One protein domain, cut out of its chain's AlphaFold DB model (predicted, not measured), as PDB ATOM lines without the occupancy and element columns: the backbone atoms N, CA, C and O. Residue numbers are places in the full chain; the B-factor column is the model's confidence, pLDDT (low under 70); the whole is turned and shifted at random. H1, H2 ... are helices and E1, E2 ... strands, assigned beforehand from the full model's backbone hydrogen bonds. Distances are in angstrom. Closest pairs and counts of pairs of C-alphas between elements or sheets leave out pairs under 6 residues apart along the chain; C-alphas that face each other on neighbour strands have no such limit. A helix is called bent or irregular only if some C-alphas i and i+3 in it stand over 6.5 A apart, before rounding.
ATOM      1  N   LEU A   3     157.138 133.500 181.614       73.81
ATOM      2  CA  LEU A   3     157.028 134.510 182.676       73.81
ATOM      3  C   LEU A   3     155.574 134.802 183.051       73.81
ATOM      4  O   LEU A   3     155.272 134.995 184.222       73.81
ATOM      5  N   GLU A   4     154.680 134.749 182.071       73.31
ATOM      6  CA  GLU A   4     153.236 134.786 182.289       73.31
ATOM      7  C   GLU A   4     152.773 133.618 183.165       73.31
ATOM      8  O   GLU A   4     152.090 133.834 184.162       73.31
ATOM      9  N   HIS A   5     153.219 132.393 182.863       72.44
ATOM     10  CA  HIS A   5     152.911 131.226 183.684       72.44
ATOM     11  C   HIS A   5     153.439 131.387 185.113       72.44
ATOM     12  O   HIS A   5     152.723 131.077 186.053       72.44
ATOM     13  N   VAL A   6     154.653 131.916 185.301       74.44
ATOM     14  CA  VAL A   6     155.197 132.196 186.643       74.44
ATOM     15  C   VAL A   6     154.352 133.236 187.384       74.44
ATOM     16  O   VAL A   6     154.066 133.044 188.567       74.44
ATOM     17  N   ASN A   7     153.907 134.293 186.698       76.06
ATOM     18  CA  ASN A   7     153.088 135.352 187.290       76.06
ATOM     19  C   ASN A   7     151.730 134.847 187.808       76.06
ATOM     20  O   ASN A   7     151.181 135.439 188.733       76.06
ATOM     21  N   LEU A   8     151.207 133.741 187.261       72.56
ATOM     22  CA  LEU A   8     149.981 133.101 187.760       72.56
ATOM     23  C   LEU A   8     150.146 132.494 189.161       72.56
ATOM     24  O   LEU A   8     149.162 132.370 189.884       72.56
ATOM     25  N   TYR A   9     151.367 132.119 189.552       68.69
ATOM     26  CA  TYR A   9     151.634 131.481 190.847       68.69
ATOM     27  C   TYR A   9     152.314 132.417 191.845       68.69
ATOM     28  O   TYR A   9     152.153 132.247 193.052       68.69
ATOM     29  N   ILE A  10     153.109 133.376 191.364       74.94
ATOM     30  CA  ILE A  10     153.892 134.284 192.204       74.94
ATOM     31  C   ILE A  10     153.900 135.667 191.556       74.94
ATOM     32  O   ILE A  10     154.317 135.809 190.410       74.94
ATOM     33  N   SER A  11     153.504 136.699 192.310       80.50
ATOM     34  CA  SER A  11     153.607 138.088 191.850       80.50
ATOM     35  C   SER A  11     155.048 138.406 191.450       80.50
ATOM     36  O   SER A  11     155.972 138.321 192.263       80.50
ATOM     37  N   LEU A  12     155.245 138.743 190.175       83.38
ATOM     38  CA  LEU A  12     156.576 139.016 189.644       83.38
ATOM     39  C   LEU A  12     157.158 140.306 190.270       83.38
ATOM     40  O   LEU A  12     156.486 141.343 190.247       83.38
ATOM     41  N   PRO A  13     158.405 140.299 190.775       86.56
ATOM     42  CA  PRO A  13     159.028 141.489 191.353       86.56
ATOM     43  C   PRO A  13     159.349 142.555 190.292       86.56
ATOM     44  O   PRO A  13     159.364 142.282 189.095       86.56
ATOM     45  N   GLN A  14     159.667 143.780 190.725       87.56
ATOM     46  CA  GLN A  14     159.968 144.897 189.812       87.56
ATOM     47  C   GLN A  14     161.181 144.637 188.902       87.56
ATOM     48  O   GLN A  14     161.233 145.115 187.769       87.56
ATOM     49  N   ASN A  15     162.168 143.893 189.405       89.50
ATOM     50  CA  ASN A  15     163.392 143.549 188.692       89.50
ATOM     51  C   ASN A  15     163.420 142.039 188.469       89.50
ATOM     52  O   ASN A  15     163.495 141.279 189.435       89.50
ATOM     53  N   ILE A  16     163.386 141.611 187.210       89.50
ATOM     54  CA  ILE A  16     163.388 140.195 186.843       89.50
ATOM     55  C   ILE A  16     164.784 139.781 186.405       89.50
ATOM     56  O   ILE A  16     165.348 140.368 185.486       89.50
ATOM     57  N   ILE A  17     165.322 138.744 187.042       88.50
ATOM     58  CA  ILE A  17     166.615 138.142 186.711       88.50
ATOM     59  C   ILE A  17     166.350 136.693 186.306       88.50
ATOM     60  O   ILE A  17     165.671 135.966 187.026       88.50
ATOM     61  N   ALA A  18     166.884 136.276 185.161       86.62
ATOM     62  CA  ALA A  18     166.760 134.908 184.668       86.62
ATOM     63  C   ALA A  18     167.948 134.542 183.767       86.62
ATOM     64  O   ALA A  18     168.787 135.386 183.447       86.62
ATOM     65  N   ASP A  19     168.026 133.272 183.372       85.62
ATOM     66  CA  ASP A  19     169.062 132.769 182.469       85.62
ATOM     67  C   ASP A  19     168.864 133.207 181.016       85.62
ATOM     68  O   ASP A  19     167.771 133.598 180.605       85.62
ATOM     69  N   SER A  20     169.923 133.080 180.206       86.19
ATOM     70  CA  SER A  20     169.913 133.550 178.816       86.19
ATOM     71  C   SER A  20     168.893 132.858 177.918       86.19
ATOM     72  O   SER A  20     168.449 133.448 176.935       86.19
ATOM     73  N   GLY A  21     168.474 131.645 178.289       85.69
ATOM     74  CA  GLY A  21     167.398 130.923 177.611       85.69
ATOM     75  C   GLY A  21     166.043 131.639 177.674       85.69
ATOM     76  O   GLY A  21     165.209 131.417 176.803       85.69
ATOM     77  N   TYR A  22     165.842 132.539 178.642       87.00
ATOM     78  CA  TYR A  22     164.629 133.351 178.767       87.00
ATOM     79  C   TYR A  22     164.749 134.721 178.080       87.00
ATOM     80  O   TYR A  22     163.784 135.482 178.072       87.00
ATOM     81  N   GLY A  23     165.901 135.056 177.493       89.94
ATOM     82  CA  GLY A  23     166.118 136.319 176.787       89.94
ATOM     83  C   GLY A  23     165.545 136.306 175.370       89.94
ATOM     84  O   GLY A  23     166.299 136.234 174.396       89.94
ATOM     85  N   SER A  24     164.217 136.351 175.251       90.50
ATOM     86  CA  SER A  24     163.483 136.362 173.980       90.50
ATOM     87  C   SER A  24     162.680 137.653 173.793       90.50
ATOM     88  O   SER A  24     162.290 138.297 174.760       90.50
ATOM     89  N   GLU A  25     162.405 138.012 172.533       91.12
ATOM     90  CA  GLU A  25     161.560 139.167 172.167       91.12
ATOM     91  C   GLU A  25     160.191 139.137 172.862       91.12
ATOM     92  O   GLU A  25     159.709 140.155 173.356       91.12
ATOM     93  N   GLU A  26     159.592 137.952 172.923       90.62
ATOM     94  CA  GLU A  26     158.309 137.700 173.571       90.62
ATOM     95  C   GLU A  26     158.375 138.013 175.078       90.62
ATOM     96  O   GLU A  26     157.576 138.800 175.583       90.62
ATOM     97  N   ASN A  27     159.384 137.486 175.784       90.69
ATOM     98  CA  ASN A  27     159.550 137.725 177.220       90.69
ATOM     99  C   ASN A  27     159.879 139.191 177.536       90.69
ATOM    100  O   ASN A  27     159.399 139.716 178.538       90.69
ATOM    101  N   TYR A  28     160.694 139.858 176.713       92.31
ATOM    102  CA  TYR A  28     160.994 141.280 176.904       92.31
ATOM    103  C   TYR A  28     159.750 142.144 176.710       92.31
ATOM    104  O   TYR A  28     159.460 142.973 177.567       92.31
ATOM    105  N   THR A  29     158.969 141.866 175.663       91.94
ATOM    106  CA  THR A  29     157.697 142.556 175.405       91.94
ATOM    107  C   THR A  29     156.741 142.418 176.586       91.94
ATOM    108  O   THR A  29     156.215 143.411 177.072       91.94
ATOM    109  N   TYR A  30     156.568 141.200 177.101       90.12
ATOM    110  CA  TYR A  30     155.710 140.966 178.260       90.12
ATOM    111  C   TYR A  30     156.168 141.749 179.496       90.12
ATOM    112  O   TYR A  30     155.356 142.324 180.214       90.12
ATOM    113  N   LEU A  31     157.476 141.806 179.759       90.44
ATOM    114  CA  LEU A  31     157.997 142.565 180.896       90.44
ATOM    115  C   LEU A  31     157.811 144.077 180.727       90.44
ATOM    116  O   LEU A  31     157.485 144.742 181.709       90.44
ATOM    117  N   GLU A  32     157.967 144.601 179.512       90.81
ATOM    118  CA  GLU A  32     157.691 146.005 179.181       90.81
ATOM    119  C   GLU A  32     156.220 146.359 179.418       90.81
ATOM    120  O   GLU A  32     155.933 147.340 180.103       90.81
ATOM    121  N   GLU A  33     155.290 145.527 178.939       90.56
ATOM    122  CA  GLU A  33     153.842 145.708 179.129       90.56
ATOM    123  C   GLU A  33     153.436 145.693 180.608       90.56
ATOM    124  O   GLU A  33     152.542 146.422 181.027       90.56
ATOM    125  N   GLN A  34     154.121 144.887 181.421       88.12
ATOM    126  CA  GLN A  34     153.908 144.831 182.868       88.12
ATOM    127  C   GLN A  34     154.671 145.927 183.639       88.12
ATOM    128  O   GLN A  34     154.631 145.945 184.871       88.12
ATOM    129  N   GLY A  35     155.404 146.811 182.951       89.38
ATOM    130  CA  GLY A  35     156.203 147.875 183.563       89.38
ATOM    131  C   GLY A  35     157.391 147.370 184.392       89.38
ATOM    132  O   GLY A  35     157.846 148.056 185.312       89.38
ATOM    133  N   LYS A  36     157.890 146.158 184.115       90.62
ATOM    134  CA  LYS A  36     158.951 145.479 184.878       90.62
ATOM    135  C   LYS A  36     160.295 145.574 184.166       90.62
ATOM    136  O   LYS A  36     160.390 145.574 182.944       90.62
ATOM    137  N   LYS A  37     161.381 145.622 184.941       90.44
ATOM    138  CA  LYS A  37     162.744 145.731 184.403       90.44
ATOM    139  C   LYS A  37     163.348 144.350 184.167       90.44
ATOM    140  O   LYS A  37     163.541 143.579 185.109       90.44
ATOM    141  N   ALA A  38     163.714 144.069 182.919       91.75
ATOM    142  CA  ALA A  38     164.364 142.822 182.528       91.75
ATOM    143  C   ALA A  38     165.894 142.889 182.708       91.75
ATOM    144  O   ALA A  38     166.586 143.607 181.989       91.75
ATOM    145  N   TYR A  39     166.440 142.093 183.621       91.19
ATOM    146  CA  TYR A  39     167.877 141.823 183.776       91.19
ATOM    147  C   TYR A  39     168.191 140.402 183.286       91.19
ATOM    148  O   TYR A  39     168.858 139.613 183.957       91.19
ATOM    149  N   ILE A  40     167.645 140.055 182.120       91.38
ATOM    150  CA  ILE A  40     167.744 138.726 181.517       91.38
ATOM    151  C   ILE A  40     168.653 138.844 180.289       91.38
ATOM    152  O   ILE A  40     168.231 139.462 179.309       91.38
ATOM    153  N   PRO A  41     169.883 138.298 180.302       91.12
ATOM    154  CA  PRO A  41     170.742 138.307 179.119       91.12
ATOM    155  C   PRO A  41     170.068 137.543 177.970       91.12
ATOM    156  O   PRO A  41     169.257 136.657 178.197       91.12
ATOM    157  N   TYR A  42     170.429 137.841 176.728       92.50
ATOM    158  CA  TYR A  42     170.056 137.020 175.571       92.50
ATOM    159  C   TYR A  42     171.194 136.048 175.219       92.50
ATOM    160  O   TYR A  42     172.332 136.213 175.656       92.50
ATOM    161  N   ASN A  43     170.915 135.031 174.402       88.56
ATOM    162  CA  ASN A  43     171.842 133.914 174.151       88.56
ATOM    163  C   ASN A  43     173.251 134.307 173.663       88.56
ATOM    164  O   ASN A  43     174.229 133.641 173.995       88.56
ATOM    165  N   THR A  44     173.388 135.379 172.881       89.62
ATOM    166  CA  THR A  44     174.688 135.854 172.369       89.62
ATOM    167  C   THR A  44     175.333 136.942 173.233       89.62
ATOM    168  O   THR A  44     176.423 137.403 172.897       89.62
ATOM    169  N   PHE A  45     174.721 137.336 174.356       90.56
ATOM    170  CA  PHE A  45     175.159 138.465 175.186       90.56
ATOM    171  C   PHE A  45     176.613 138.337 175.665       90.56
ATOM    172  O   PHE A  45     177.414 139.257 175.489       90.56
ATOM    173  N   ASP A  46     176.993 137.181 176.215       87.31
ATOM    174  CA  ASP A  46     178.370 136.940 176.670       87.31
ATOM    175  C   ASP A  46     179.358 136.823 175.495       87.31
ATOM    176  O   ASP A  46     180.536 137.166 175.610       87.31
ATOM    177  N   GLN A  47     178.894 136.333 174.340       88.56
ATOM    178  CA  GLN A  47     179.736 136.169 173.154       88.56
ATOM    179  C   GLN A  47     180.098 137.526 172.549       88.56
ATOM    180  O   GLN A  47     181.263 137.748 172.226       88.56
ATOM    181  N   GLU A  48     179.142 138.454 172.487       89.81
ATOM    182  CA  GLU A  48     179.324 139.817 171.973       89.81
ATOM    183  C   GLU A  48     180.357 140.651 172.731       89.81
ATOM    184  O   GLU A  48     180.921 141.602 172.185       89.81
ATOM    185  N   GLN A  49     180.637 140.302 173.984       87.19
ATOM    186  CA  GLN A  49     181.639 140.996 174.786       87.19
ATOM    187  C   GLN A  49     183.073 140.604 174.401       87.19
ATOM    188  O   GLN A  49     184.007 141.379 174.619       87.19
ATOM    189  N   LYS A  50     183.273 139.433 173.780       91.44
ATOM    190  CA  LYS A  50     184.603 138.941 173.401       91.44
ATOM    191  C   LYS A  50     185.187 139.768 172.253       91.44
ATOM    192  O   LYS A  50     184.526 140.015 171.247       91.44
ATOM    193  N   ARG A  51     186.482 140.109 172.348       88.75
ATOM    194  CA  ARG A  51     187.215 140.847 171.292       88.75
ATOM    195  C   ARG A  51     187.116 140.170 169.922       88.75
ATOM    196  O   ARG A  51     186.991 140.853 168.914       88.75
ATOM    197  N   THR A  52     187.150 138.840 169.884       91.19
ATOM    198  CA  THR A  52     187.027 138.059 168.645       91.19
ATOM    199  C   THR A  52     185.644 138.182 168.009       91.19
ATOM    200  O   THR A  52     185.556 138.221 166.790       91.19
ATOM    201  N   TRP A  53     184.574 138.301 168.805       89.69
ATOM    202  CA  TRP A  53     183.212 138.464 168.289       89.69
ATOM    203  C   TRP A  53     182.980 139.849 167.693       89.69
ATOM    204  O   TRP A  53     182.387 139.962 166.625       89.69
ATOM    205  N   LYS A  54     183.496 140.897 168.343       87.50
ATOM    206  CA  LYS A  54     183.393 142.281 167.851       87.50
ATOM    207  C   LYS A  54     184.063 142.484 166.487       87.50
ATOM    208  O   LYS A  54     183.669 143.362 165.737       87.50
ATOM    209  N   LYS A  55     185.050 141.650 166.144       88.75
ATOM    210  CA  LYS A  55     185.726 141.666 164.834       88.75
ATOM    211  C   LYS A  55     184.958 140.929 163.726       88.75
ATOM    212  O   LYS A  55     185.392 140.948 162.579       88.75
ATOM    213  N   ARG A  56     183.848 140.255 164.045       90.19
ATOM    214  CA  ARG A  56     183.053 139.489 163.072       90.19
ATOM    215  C   ARG A  56     182.169 140.416 162.244       90.19
ATOM    216  O   ARG A  56     181.027 140.681 162.615       90.19
ATOM    217  N   ILE A  57     182.696 140.894 161.124       89.06
ATOM    218  CA  ILE A  57     182.006 141.790 160.181       89.06
ATOM    219  C   ILE A  57     180.706 141.202 159.611       89.06
ATOM    220  O   ILE A  57     179.840 141.915 159.114       89.06
ATOM    221  N   GLU A  58     180.551 139.879 159.658       88.75
ATOM    222  CA  GLU A  58     179.375 139.195 159.158       88.75
ATOM    223  C   GLU A  58     178.196 139.222 160.140       88.75
ATOM    224  O   GLU A  58     177.107 138.777 159.795       88.75
ATOM    225  N   ARG A  59     178.361 139.705 161.370       89.94
ATOM    226  CA  ARG A  59     177.262 139.781 162.341       89.94
ATOM    227  C   ARG A  59     176.480 141.074 162.166       89.94
ATOM    228  O   ARG A  59     177.080 142.133 162.065       89.94
ATOM    229  N   VAL A  60     175.148 140.979 162.160       89.88
ATOM    230  CA  VAL A  60     174.276 142.163 162.051       89.88
ATOM    231  C   VAL A  60     174.452 143.066 163.268       89.88
ATOM    232  O   VAL A  60     174.413 144.276 163.138       89.88
ATOM    233  N   GLU A  61     174.752 142.486 164.432       87.75
ATOM    234  CA  GLU A  61     175.055 143.238 165.654       87.75
ATOM    235  C   GLU A  61     176.307 144.126 165.552       87.75
ATOM    236  O   GLU A  61     176.498 144.998 166.393       87.75
ATOM    237  N   ASN A  62     177.167 143.885 164.556       90.25
ATOM    238  CA  ASN A  62     178.360 144.685 164.277       90.25
ATOM    239  C   ASN A  62     178.182 145.572 163.025       90.25
ATOM    240  O   ASN A  62     179.161 146.150 162.559       90.25
ATOM    241  N   MET A  63     176.977 145.632 162.448       92.81
ATOM    242  CA  MET A  63     176.635 146.538 161.349       92.81
ATOM    243  C   MET A  63     176.050 147.829 161.909       92.81
ATOM    244  O   MET A  63     175.408 147.823 162.961       92.81
ATOM    245  N   GLU A  64     176.248 148.921 161.185       92.31
ATOM    246  CA  GLU A  64     175.582 150.183 161.476       92.31
ATOM    247  C   GLU A  64     174.176 150.165 160.866       92.31
ATOM    248  O   GLU A  64     173.981 149.626 159.774       92.31
ATOM    249  N   TYR A  65     173.198 150.694 161.599       92.94
ATOM    250  CA  TYR A  65     171.820 150.829 161.139       92.94
ATOM    251  C   TYR A  65     171.507 152.308 160.956       92.94
ATOM    252  O   TYR A  65     171.656 153.092 161.891       92.94
ATOM    253  N   ASP A  66     171.094 152.648 159.745       92.69
ATOM    254  CA  ASP A  66     170.720 153.983 159.314       92.69
ATOM    255  C   ASP A  66     169.195 154.116 159.438       92.69
ATOM    256  O   ASP A  66     168.441 153.529 158.658       92.69
ATOM    257  N   GLU A  67     168.741 154.821 160.481       89.88
ATOM    258  CA  GLU A  67     167.313 154.973 160.798       89.88
ATOM    259  C   GLU A  67     166.569 155.848 159.781       89.88
ATOM    260  O   GLU A  67     165.369 155.658 159.595       89.88
ATOM    261  N   GLU A  68     167.266 156.773 159.114       91.69
ATOM    262  CA  GLU A  68     166.666 157.689 158.138       91.69
ATOM    263  C   GLU A  68     166.289 156.951 156.850       91.69
ATOM    264  O   GLU A  68     165.198 157.143 156.313       91.69
ATOM    265  N   PHE A  69     167.171 156.062 156.390       91.50
ATOM    266  CA  PHE A  69     166.978 155.316 155.146       91.50
ATOM    267  C   PHE A  69     166.422 153.898 155.346       91.50
ATOM    268  O   PHE A  69     166.061 153.255 154.363       91.50
ATOM    269  N   ASP A  70     166.315 153.413 156.591       93.25
ATOM    270  CA  ASP A  70     165.952 152.024 156.925       93.25
ATOM    271  C   ASP A  70     166.884 151.016 156.232       93.25
ATOM    272  O   ASP A  70     166.472 150.114 155.493       93.25
ATOM    273  N   GLU A  71     168.186 151.194 156.456       93.94
ATOM    274  CA  GLU A  71     169.233 150.404 155.812       93.94
ATOM    275  C   GLU A  71     170.312 149.960 156.798       93.94
ATOM    276  O   GLU A  71     170.641 150.649 157.760       93.94
ATOM    277  N   PHE A  72     170.921 148.802 156.529       94.25
ATOM    278  CA  PHE A  72     172.131 148.381 157.245       94.25
ATOM    279  C   PHE A  72     173.370 148.629 156.401       94.25
ATOM    280  O   PHE A  72     173.414 148.255 155.229       94.25
ATOM    281  N   ILE A  73     174.413 149.172 157.016       94.19
ATOM    282  CA  ILE A  73     175.698 149.430 156.372       94.19
ATOM    283  C   ILE A  73     176.681 148.333 156.779       94.19
ATOM    284  O   ILE A  73     176.919 148.057 157.958       94.19
ATOM    285  N   CYS A  74     177.240 147.653 155.780       92.94
ATOM    286  CA  CYS A  74     178.218 146.595 155.996       92.94
ATOM    287  C   CYS A  74     179.635 147.158 156.188       92.94
ATOM    288  O   CYS A  74     179.918 148.300 155.845       92.94
ATOM    289  N   ALA A  75     180.575 146.323 156.642       90.25
ATOM    290  CA  ALA A  75     181.974 146.731 156.830       90.25
ATOM    291  C   ALA A  75     182.693 147.194 155.541       90.25
ATOM    292  O   ALA A  75     183.741 147.823 155.622       90.25
ATOM    293  N   ASN A  76     182.146 146.883 154.358       91.12
ATOM    294  CA  ASN A  76     182.629 147.364 153.058       91.12
ATOM    295  C   ASN A  76     181.879 148.619 152.561       91.12
ATOM    296  O   ASN A  76     181.922 148.922 151.371       91.12
ATOM    297  N   GLY A  77     181.098 149.276 153.424       91.12
ATOM    298  CA  GLY A  77     180.297 150.458 153.088       91.12
ATOM    299  C   GLY A  77     179.075 150.194 152.201       91.12
ATOM    300  O   GLY A  77     178.422 151.137 151.772       91.12
ATOM    301  N   GLN A  78     178.749 148.931 151.903       93.25
ATOM    302  CA  GLN A  78     177.583 148.586 151.081       93.25
ATOM    303  C   GLN A  78     176.306 148.548 151.919       93.25
ATOM    304  O   GLN A  78     176.324 148.070 153.058       93.25
ATOM    305  N   ARG A  79     175.199 148.996 151.322       94.69
ATOM    306  CA  ARG A  79     173.887 149.105 151.967       94.69
ATOM    307  C   ARG A  79     173.046 147.844 151.761       94.69
ATOM    308  O   ARG A  79     173.072 147.207 150.704       94.69
ATOM    309  N   PHE A  80     172.328 147.466 152.808       95.69
ATOM    310  CA  PHE A  80     171.292 146.444 152.807       95.69
ATOM    311  C   PHE A  80     169.938 147.139 152.781       95.69
ATOM    312  O   PHE A  80     169.543 147.732 153.782       95.69
ATOM    313  N   THR A  81     169.221 147.005 151.672       95.44
ATOM    314  CA  THR A  81     167.909 147.622 151.477       95.44
ATOM    315  C   THR A  81     166.800 146.714 151.981       95.44
ATOM    316  O   THR A  81     166.892 145.480 151.896       95.44
ATOM    317  N   PHE A  82     165.743 147.319 152.513       96.44
ATOM    318  CA  PHE A  82     164.540 146.603 152.915       96.44
ATOM    319  C   PHE A  82     163.900 145.874 151.721       96.44
ATOM    320  O   PHE A  82     163.900 146.363 150.594       96.44
ATOM    321  N   GLN A  83     163.378 144.669 151.963       95.62
ATOM    322  CA  GLN A  83     162.728 143.845 150.940       95.62
ATOM    323  C   GLN A  83     161.260 143.598 151.277       95.62
ATOM    324  O   GLN A  83     160.374 143.949 150.507       95.62
ATOM    325  N   TYR A  84     161.002 142.947 152.411       93.94
ATOM    326  CA  TYR A  84     159.655 142.622 152.875       93.94
ATOM    327  C   TYR A  84     159.664 142.230 154.353       93.94
ATOM    328  O   TYR A  84     160.713 141.935 154.941       93.94
ATOM    329  N   GLU A  85     158.470 142.168 154.938       95.69
ATOM    330  CA  GLU A  85     158.247 141.642 156.281       95.69
ATOM    331  C   GLU A  85     157.619 140.252 156.240       95.69
ATOM    332  O   GLU A  85     156.887 139.883 155.325       95.69
ATOM    333  N   THR A  86     157.905 139.458 157.258       93.75
ATOM    334  CA  THR A  86     157.293 138.156 157.482       93.75
ATOM    335  C   THR A  86     156.859 138.084 158.931       93.75
ATOM    336  O   THR A  86     157.636 138.391 159.836       93.75
ATOM    337  N   LYS A  87     155.617 137.666 159.162       93.06
ATOM    338  CA  LYS A  87     155.120 137.399 160.509       93.06
ATOM    339  C   LYS A  87     155.506 135.980 160.896       93.06
ATOM    340  O   LYS A  87     155.333 135.052 160.107       93.06
ATOM    341  N   LYS A  88     156.052 135.821 162.094       88.31
ATOM    342  CA  LYS A  88     156.369 134.522 162.675       88.31
ATOM    343  C   LYS A  88     155.687 134.409 164.024       88.31
ATOM    344  O   LYS A  88     155.976 135.198 164.919       88.31
ATOM    345  N   GLU A  89     154.829 133.412 164.150       88.19
ATOM    346  CA  GLU A  89     154.194 133.053 165.411       88.19
ATOM    347  C   GLU A  89     155.122 132.138 166.219       88.19
ATOM    348  O   GLU A  89     155.802 131.273 165.653       88.19
ATOM    349  N   SER A  90     155.227 132.381 167.525       81.69
ATOM    350  CA  SER A  90     155.875 131.457 168.455       81.69
ATOM    351  C   SER A  90     154.923 130.321 168.827       81.69
ATOM    352  O   SER A  90     153.710 130.442 168.673       81.69
ATOM    353  N   ASP A  91     155.454 129.242 169.402       75.88
ATOM    354  CA  ASP A  91     154.644 128.127 169.926       75.88
ATOM    355  C   ASP A  91     153.645 128.573 171.018       75.88
ATOM    356  O   ASP A  91     152.742 127.830 171.395       75.88
ATOM    357  N   HIS A  92     153.815 129.787 171.549       74.88
ATOM    358  CA  HIS A  92     152.967 130.407 172.562       74.88
ATOM    359  C   HIS A  92     152.019 131.477 171.995       74.88
ATOM    360  O   HIS A  92     151.394 132.193 172.774       74.88
ATOM    361  N   GLY A  93     151.911 131.602 170.668       80.25
ATOM    362  CA  GLY A  93     151.001 132.542 170.006       80.25
ATOM    363  C   GLY A  93     151.538 133.970 169.864       80.25
ATOM    364  O   GLY A  93     150.820 134.864 169.419       80.25
ATOM    365  N   TYR A  94     152.800 134.226 170.225       85.12
ATOM    366  CA  TYR A  94     153.383 135.560 170.075       85.12
ATOM    367  C   TYR A  94     153.764 135.830 168.617       85.12
ATOM    368  O   TYR A  94     154.583 135.121 168.028       85.12
ATOM    369  N   LEU A  95     153.211 136.901 168.045       87.94
ATOM    370  CA  LEU A  95     153.487 137.328 166.676       87.94
ATOM    371  C   LEU A  95     154.697 138.267 166.625       87.94
ATOM    372  O   LEU A  95     154.617 139.442 166.977       87.94
ATOM    373  N   SER A  96     155.816 137.760 166.114       89.62
ATOM    374  CA  SER A  96     157.021 138.546 165.846       89.62
ATOM    375  C   SER A  96     157.091 138.962 164.378       89.62
ATOM    376  O   SER A  96     156.972 138.128 163.475       89.62
ATOM    377  N   ILE A  97     157.343 140.248 164.125       93.25
ATOM    378  CA  ILE A  97     157.586 140.773 162.777       93.25
ATOM    379  C   ILE A  97     159.080 140.651 162.466       93.25
ATOM    380  O   ILE A  97     159.933 141.214 163.155       93.25
ATOM    381  N   LYS A  98     159.410 139.895 161.418       94.38
ATOM    382  CA  LYS A  98     160.770 139.767 160.892       94.38
ATOM    383  C   LYS A  98     160.885 140.537 159.585       94.38
ATOM    384  O   LYS A  98     160.186 140.237 158.626       94.38
ATOM    385  N   ARG A  99     161.802 141.493 159.533       95.12
ATOM    386  CA  ARG A  99     162.120 142.290 158.347       95.12
ATOM    387  C   ARG A  99     163.315 141.672 157.638       95.12
ATOM    388  O   ARG A  99     164.301 141.293 158.284       95.12
ATOM    389  N   ARG A 100     163.222 141.526 156.319       95.81
ATOM    390  CA  ARG A 100     164.305 141.012 155.480       95.81
ATOM    391  C   ARG A 100     164.958 142.157 154.721       95.81
ATOM    392  O   ARG A 100     164.266 142.929 154.068       95.81
ATOM    393  N   TYR A 101     166.285 142.183 154.751       95.94
ATOM    394  CA  TYR A 101     167.102 143.133 154.004       95.94
ATOM    395  C   TYR A 101     168.069 142.397 153.078       95.94
ATOM    396  O   TYR A 101     168.473 141.260 153.365       95.94
ATOM    397  N   ARG A 102     168.450 143.032 151.968       95.94
ATOM    398  CA  ARG A 102     169.309 142.447 150.933       95.94
ATOM    399  C   ARG A 102     170.375 143.433 150.468       95.94
ATOM    400  O   ARG A 102     170.102 144.606 150.282       95.94
ATOM    401  N   CYS A 103     171.583 142.921 150.263       95.12
ATOM    402  CA  CYS A 103     172.693 143.624 149.638       95.12
ATOM    403  C   CYS A 103     173.151 142.822 148.415       95.12
ATOM    404  O   CYS A 103     173.558 141.665 148.557       95.12
ATOM    405  N   ASP A 104     173.088 143.426 147.230       92.44
ATOM    406  CA  ASP A 104     173.489 142.797 145.962       92.44
ATOM    407  C   ASP A 104     174.934 143.115 145.549       92.44
ATOM    408  O   ASP A 104     175.494 142.465 144.673       92.44
ATOM    409  N   GLN A 105     175.586 144.055 146.235       91.81
ATOM    410  CA  GLN A 105     176.956 144.501 145.956       91.81
ATOM    411  C   GLN A 105     178.008 143.635 146.676       91.81
ATOM    412  O   GLN A 105     178.957 144.142 147.274       91.81
ATOM    413  N   CYS A 106     177.824 142.307 146.690       91.31
ATOM    414  CA  CYS A 106     178.772 141.382 147.332       91.31
ATOM    415  C   CYS A 106     179.712 140.684 146.335       91.31
ATOM    416  O   CYS A 106     180.699 140.080 146.760       91.31
ATOM    417  N   GLN A 107     179.434 140.747 145.030       90.31
ATOM    418  CA  GLN A 107     180.299 140.168 144.003       90.31
ATOM    419  C   GLN A 107     181.645 140.903 143.942       90.31
ATOM    420  O   GLN A 107     181.683 142.120 143.799       90.31
ATOM    421  N   GLY A 108     182.757 140.169 144.074       86.62
ATOM    422  CA  GLY A 108     184.103 140.759 144.065       86.62
ATOM    423  C   GLY A 108     184.474 141.515 145.347       86.62
ATOM    424  O   GLY A 108     185.543 142.115 145.419       86.62
ATOM    425  N   CYS A 109     183.626 141.479 146.380       90.31
ATOM    426  CA  CYS A 109     183.934 142.081 147.672       90.31
ATOM    427  C   CYS A 109     185.090 141.322 148.364       90.31
ATOM    428  O   CYS A 109     185.039 140.089 148.432       90.31
ATOM    429  N   PRO A 110     186.069 142.009 148.990       89.50
ATOM    430  CA  PRO A 110     187.143 141.357 149.754       89.50
ATOM    431  C   PRO A 110     186.635 140.421 150.859       89.50
ATOM    432  O   PRO A 110     187.289 139.450 151.233       89.50
ATOM    433  N   PHE A 111     185.433 140.693 151.370       89.38
ATOM    434  CA  PHE A 111     184.793 139.925 152.432       89.38
ATOM    435  C   PHE A 111     183.775 138.899 151.917       89.38
ATOM    436  O   PHE A 111     183.063 138.299 152.717       89.38
ATOM    437  N   GLN A 112     183.656 138.677 150.606       89.25
ATOM    438  CA  GLN A 112     182.617 137.816 150.025       89.25
ATOM    439  C   GLN A 112     182.632 136.388 150.598       89.25
ATOM    440  O   GLN A 112     181.572 135.819 150.879       89.25
ATOM    441  N   SER A 113     183.817 135.814 150.822       87.31
ATOM    442  CA  SER A 113     183.979 134.457 151.364       87.31
ATOM    443  C   SER A 113     183.485 134.331 152.811       87.31
ATOM    444  O   SER A 113     182.830 133.348 153.151       87.31
ATOM    445  N   THR A 114     183.729 135.335 153.655       88.56
ATOM    446  CA  THR A 114     183.372 135.323 155.084       88.56
ATOM    447  C   THR A 114     181.968 135.872 155.350       88.56
ATOM    448  O   THR A 114     181.209 135.300 156.130       88.56
ATOM    449  N   CYS A 115     181.597 136.960 154.675       89.81
ATOM    450  CA  CYS A 115     180.346 137.696 154.842       89.81
ATOM    451  C   CYS A 115     179.197 137.059 154.046       89.81
ATOM    452  O   CYS A 115     178.212 136.596 154.627       89.81
ATOM    453  N   ALA A 116     179.327 137.010 152.718       89.25
ATOM    454  CA  ALA A 116     178.302 136.493 151.804       89.25
ATOM    455  C   ALA A 116     178.391 134.970 151.594       89.25
ATOM    456  O   ALA A 116     177.572 134.396 150.875       89.25
ATOM    457  N   LYS A 117     179.364 134.302 152.234       88.19
ATOM    458  CA  LYS A 117     179.630 132.861 152.100       88.19
ATOM    459  C   LYS A 117     179.797 132.432 150.636       88.19
ATOM    460  O   LYS A 117     179.234 131.424 150.216       88.19
ATOM    461  N   GLY A 118     180.513 133.242 149.854       83.69
ATOM    462  CA  GLY A 118     180.797 132.984 148.436       83.69
ATOM    463  C   GLY A 118     179.661 133.324 147.464       83.69
ATOM    464  O   GLY A 118     179.805 133.100 146.268       83.69
ATOM    465  N   LYS A 119     178.538 133.877 147.938       90.00
ATOM    466  CA  LYS A 119     177.427 134.316 147.075       90.00
ATOM    467  C   LYS A 119     177.662 135.722 146.524       90.00
ATOM    468  O   LYS A 119     178.436 136.494 147.086       90.00
ATOM    469  N   THR A 120     176.982 136.064 145.433       91.88
ATOM    470  CA  THR A 120     177.013 137.409 144.822       91.88
ATOM    471  C   THR A 120     176.179 138.433 145.586       91.88
ATOM    472  O   THR A 120     176.395 139.628 145.435       91.88
ATOM    473  N   TYR A 121     175.280 137.971 146.454       92.62
ATOM    474  CA  TYR A 121     174.423 138.794 147.298       92.62
ATOM    475  C   TYR A 121     174.372 138.232 148.719       92.62
ATOM    476  O   TYR A 121     174.665 137.056 148.969       92.62
ATOM    477  N   ARG A 122     173.927 139.060 149.660       94.00
ATOM    478  CA  ARG A 122     173.678 138.661 151.040       94.00
ATOM    479  C   ARG A 122     172.313 139.148 151.497       94.00
ATOM    480  O   ARG A 122     171.897 140.254 151.188       94.00
ATOM    481  N   THR A 123     171.629 138.327 152.287       94.12
ATOM    482  CA  THR A 123     170.375 138.705 152.945       94.12
ATOM    483  C   THR A 123     170.493 138.563 154.449       94.12
ATOM    484  O   THR A 123     171.109 137.608 154.931       94.12
ATOM    485  N   ILE A 124     169.857 139.468 155.182       94.50
ATOM    486  CA  ILE A 124     169.719 139.403 156.636       94.50
ATOM    487  C   ILE A 124     168.237 139.455 156.995       94.50
ATOM    488  O   ILE A 124     167.423 140.020 156.267       94.50
ATOM    489  N   THR A 125     167.864 138.806 158.091       94.62
ATOM    490  CA  THR A 125     166.486 138.795 158.582       94.62
ATOM    491  C   THR A 125     166.522 139.046 160.070       94.62
ATOM    492  O   THR A 125     167.178 138.305 160.803       94.62
ATOM    493  N   ILE A 126     165.852 140.105 160.507       93.75
ATOM    494  CA  ILE A 126     165.918 140.587 161.882       93.75
ATOM    495  C   ILE A 126     164.552 141.060 162.365       93.75
ATOM    496  O   ILE A 126     163.664 141.339 161.571       93.75
ATOM    497  N   SER A 127     164.396 141.171 163.678       93.75
ATOM    498  CA  SER A 127     163.320 141.954 164.286       93.75
ATOM    499  C   SER A 127     163.939 143.225 164.841       93.75
ATOM    500  O   SER A 127     164.828 143.137 165.691       93.75
ATOM    501  N   LEU A 128     163.493 144.385 164.354       90.25
ATOM    502  CA  LEU A 128     163.954 145.678 164.866       90.25
ATOM    503  C   LEU A 128     163.593 145.833 166.343       90.25
ATOM    504  O   LEU A 128     164.450 146.201 167.143       90.25
ATOM    505  N   LYS A 129     162.379 145.414 166.724       92.25
ATOM    506  CA  LYS A 129     161.941 145.377 168.123       92.25
ATOM    507  C   LYS A 129     162.926 144.597 168.991       92.25
ATOM    508  O   LYS A 129     163.412 145.111 169.992       92.25
ATOM    509  N   ASN A 130     163.308 143.389 168.575       92.50
ATOM    510  CA  ASN A 130     164.254 142.592 169.353       92.50
ATOM    511  C   ASN A 130     165.658 143.213 169.419       92.50
ATOM    512  O   ASN A 130     166.326 143.063 170.437       92.50
ATOM    513  N   GLN A 131     166.116 143.895 168.365       91.19
ATOM    514  CA  GLN A 131     167.402 144.604 168.389       91.19
ATOM    515  C   GLN A 131     167.394 145.745 169.415       91.19
ATOM    516  O   GLN A 131     168.329 145.848 170.210       91.19
ATOM    517  N   ILE A 132     166.317 146.537 169.454       91.50
ATOM    518  CA  ILE A 132     166.125 147.614 170.438       91.50
ATOM    519  C   ILE A 132     166.130 147.036 171.858       91.50
ATOM    520  O   ILE A 132     166.959 147.426 172.680       91.50
ATOM    521  N   GLN A 133     165.316 146.009 172.114       94.00
ATOM    522  CA  GLN A 133     165.241 145.343 173.420       94.00
ATOM    523  C   GLN A 133     166.595 144.782 173.872       94.00
ATOM    524  O   GLN A 133     167.002 144.942 175.022       94.00
ATOM    525  N   ARG A 134     167.346 144.145 172.961       93.44
ATOM    526  CA  ARG A 134     168.694 143.634 173.256       93.44
ATOM    527  C   ARG A 134     169.663 144.764 173.590       93.44
ATOM    528  O   ARG A 134     170.472 144.592 174.502       93.44
ATOM    529  N   LYS A 135     169.583 145.907 172.899       91.19
ATOM    530  CA  LYS A 135     170.401 147.098 173.183       91.19
ATOM    531  C   LYS A 135     170.098 147.651 174.576       91.19
ATOM    532  O   LYS A 135     171.033 147.862 175.343       91.19
ATOM    533  N   GLU A 136     168.828 147.788 174.941       92.56
ATOM    534  CA  GLU A 136     168.412 148.256 176.269       92.56
ATOM    535  C   GLU A 136     168.825 147.303 177.394       92.56
ATOM    536  O   GLU A 136     169.366 147.722 178.416       92.56
ATOM    537  N   VAL A 137     168.605 145.999 177.212       92.94
ATOM    538  CA  VAL A 137     169.035 144.973 178.172       92.94
ATOM    539  C   VAL A 137     170.551 145.002 178.341       92.94
ATOM    540  O   VAL A 137     171.052 144.890 179.461       92.94
ATOM    541  N   LYS A 138     171.295 145.167 177.244       92.19
ATOM    542  CA  LYS A 138     172.755 145.251 177.273       92.19
ATOM    543  C   LYS A 138     173.238 146.485 178.016       92.19
ATOM    544  O   LYS A 138     174.156 146.364 178.825       92.19
ATOM    545  N   GLU A 139     172.607 147.628 177.774       92.06
ATOM    546  CA  GLU A 139     172.885 148.873 178.483       92.06
ATOM    547  C   GLU A 139     172.676 148.677 179.989       92.06
ATOM    548  O   GLU A 139     173.614 148.801 180.779       92.06
ATOM    549  N   ARG A 140     171.501 148.169 180.366       91.88
ATOM    550  CA  ARG A 140     171.136 147.910 181.757       91.88
ATOM    551  C   ARG A 140     172.112 146.962 182.455       91.88
ATOM    552  O   ARG A 140     172.499 147.221 183.591       91.88
ATOM    553  N   LEU A 141     172.514 145.868 181.806       91.44
ATOM    554  CA  LEU A 141     173.388 144.851 182.404       91.44
ATOM    555  C   LEU A 141     174.863 145.271 182.482       91.44
ATOM    556  O   LEU A 141     175.561 144.820 183.389       91.44
ATOM    557  N   LEU A 142     175.355 146.081 181.538       89.06
ATOM    558  CA  LEU A 142     176.782 146.421 181.438       89.06
ATOM    559  C   LEU A 142     177.134 147.811 181.953       89.06
ATOM    560  O   LEU A 142     178.283 148.024 182.340       89.06
ATOM    561  N   HIS A 143     176.196 148.754 181.938       87.81
ATOM    562  CA  HIS A 143     176.480 150.160 182.226       87.81
ATOM    563  C   HIS A 143     175.869 150.636 183.543       87.81
ATOM    564  O   HIS A 143     176.463 151.503 184.177       87.81
ATOM    565  N   SER A 144     174.807 149.996 184.044       90.56
ATOM    566  CA  SER A 144     174.311 150.270 185.399       90.56
ATOM    567  C   SER A 144     175.053 149.450 186.460       90.56
ATOM    568  O   SER A 144     175.244 148.242 186.305       90.56
TER     569      SER A 144
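What this domain is: This is residues 3 to 144 of the 210 residues of the protein "IS4 family transposase" of Bacillus methanolicus (strain MGA3 / ATCC 53907) (UniProt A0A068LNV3). An elongated domain has two unlike halves: a curled, strongly twisted antiparallel sheet, E3 to E7, with the bent E5 and E6 as its long hairpin, and a small helical half in which H2 and H5 pack on the short parallel pair E1 and E2. H5 leads out of the sheet's last strand into the helical half; residues 5 to 11 stick out at one end of the long axis, and the loop of residues 104 to 121 makes the other end. The 142 printed residues hold five named helices and seven named strands, in the order H1 E1 H2 E2 H3 H4 E3 E4 E5 E6 E7 H5, a mixed class. The whole is only just compact, close to loose, with a radius of gyration of the C-alphas of 17.4 A and spans of 57 by 33 by 27 A.

How they stand to each other: The large sheet runs E3 (64 to 66), E4 (71 to 73), E5 (79 to 89), E6 (95 to 103), E7 (122 to 126), a meander, each strand the antiparallel neighbour of the one before. The hairpin E3 and E4 has N 66 and O 71 at 2.9 A. E5 bends by 59 degrees at residue 83 and its pairing is staggered: residues 79 to 80 pair with E4, N 80 and O 72 at 2.8 A, and residues 81 to 89 with E6, N 86 and O 98 at 2.8 A. E6 and E7, also a hairpin, have N 101 and O 124 at 2.9 A. H5 (128 to 143) only grazes this sheet, with residues 128 to 130. With residues 129 to 133 alone it touches H2 (25 to 33), the C-alphas of Glu 25 and Asn 130 being closest at 5.2 A, about perpendicular at 73 degrees, only just past steep. E1 (15 to 17), H2 and E2 (37 to 39) form a strand-helix-strand unit, two parallel neighbour strands with a helix between, with a right-handed crossover; N 39 and O 16 are 2.8 A apart. The closest C-alphas of E2 and H5, Tyr 39 and Leu 141, are 6.4 A apart. H1 (3 to 9) only just touches H2, with 3 pairs of C-alphas within 8 A, Leu 3 and Asn 27 closest at 6.8 A. H3 (45 to 48) and H4 (51 to 54) are close but not clearly touching, Glu 48 and Lys 54 closest at 6.3 A between C-alphas. Every O i to N i+4 pair is within hydrogen-bond range in H2 and H5, and 2 of 3 in H1; H3 and H4 are too short for such a pair.

Where its parts are: E5 measures 28.7 A from first to last C-alpha, E6 26.4 A, H5 21.9 A, E7 13.5 A, H2 12.3 A and H1 10.2 A. H1 begins at C-alpha 3 (157.028, 134.510, 182.676), E5 at C-alpha 79 (173.887, 149.105, 151.967), and H5 ends at C-alpha 143 (176.480, 150.160, 182.226).

The domain as a whole: The two C-alphas farthest apart, those of Tyr 9 and Gly 108, are 57.7 A apart. The printed part has no cut; the link E6 to E7, 18 residues, is long. The mean pLDDT of the printed part is 89.5, and residue 9 is under 70.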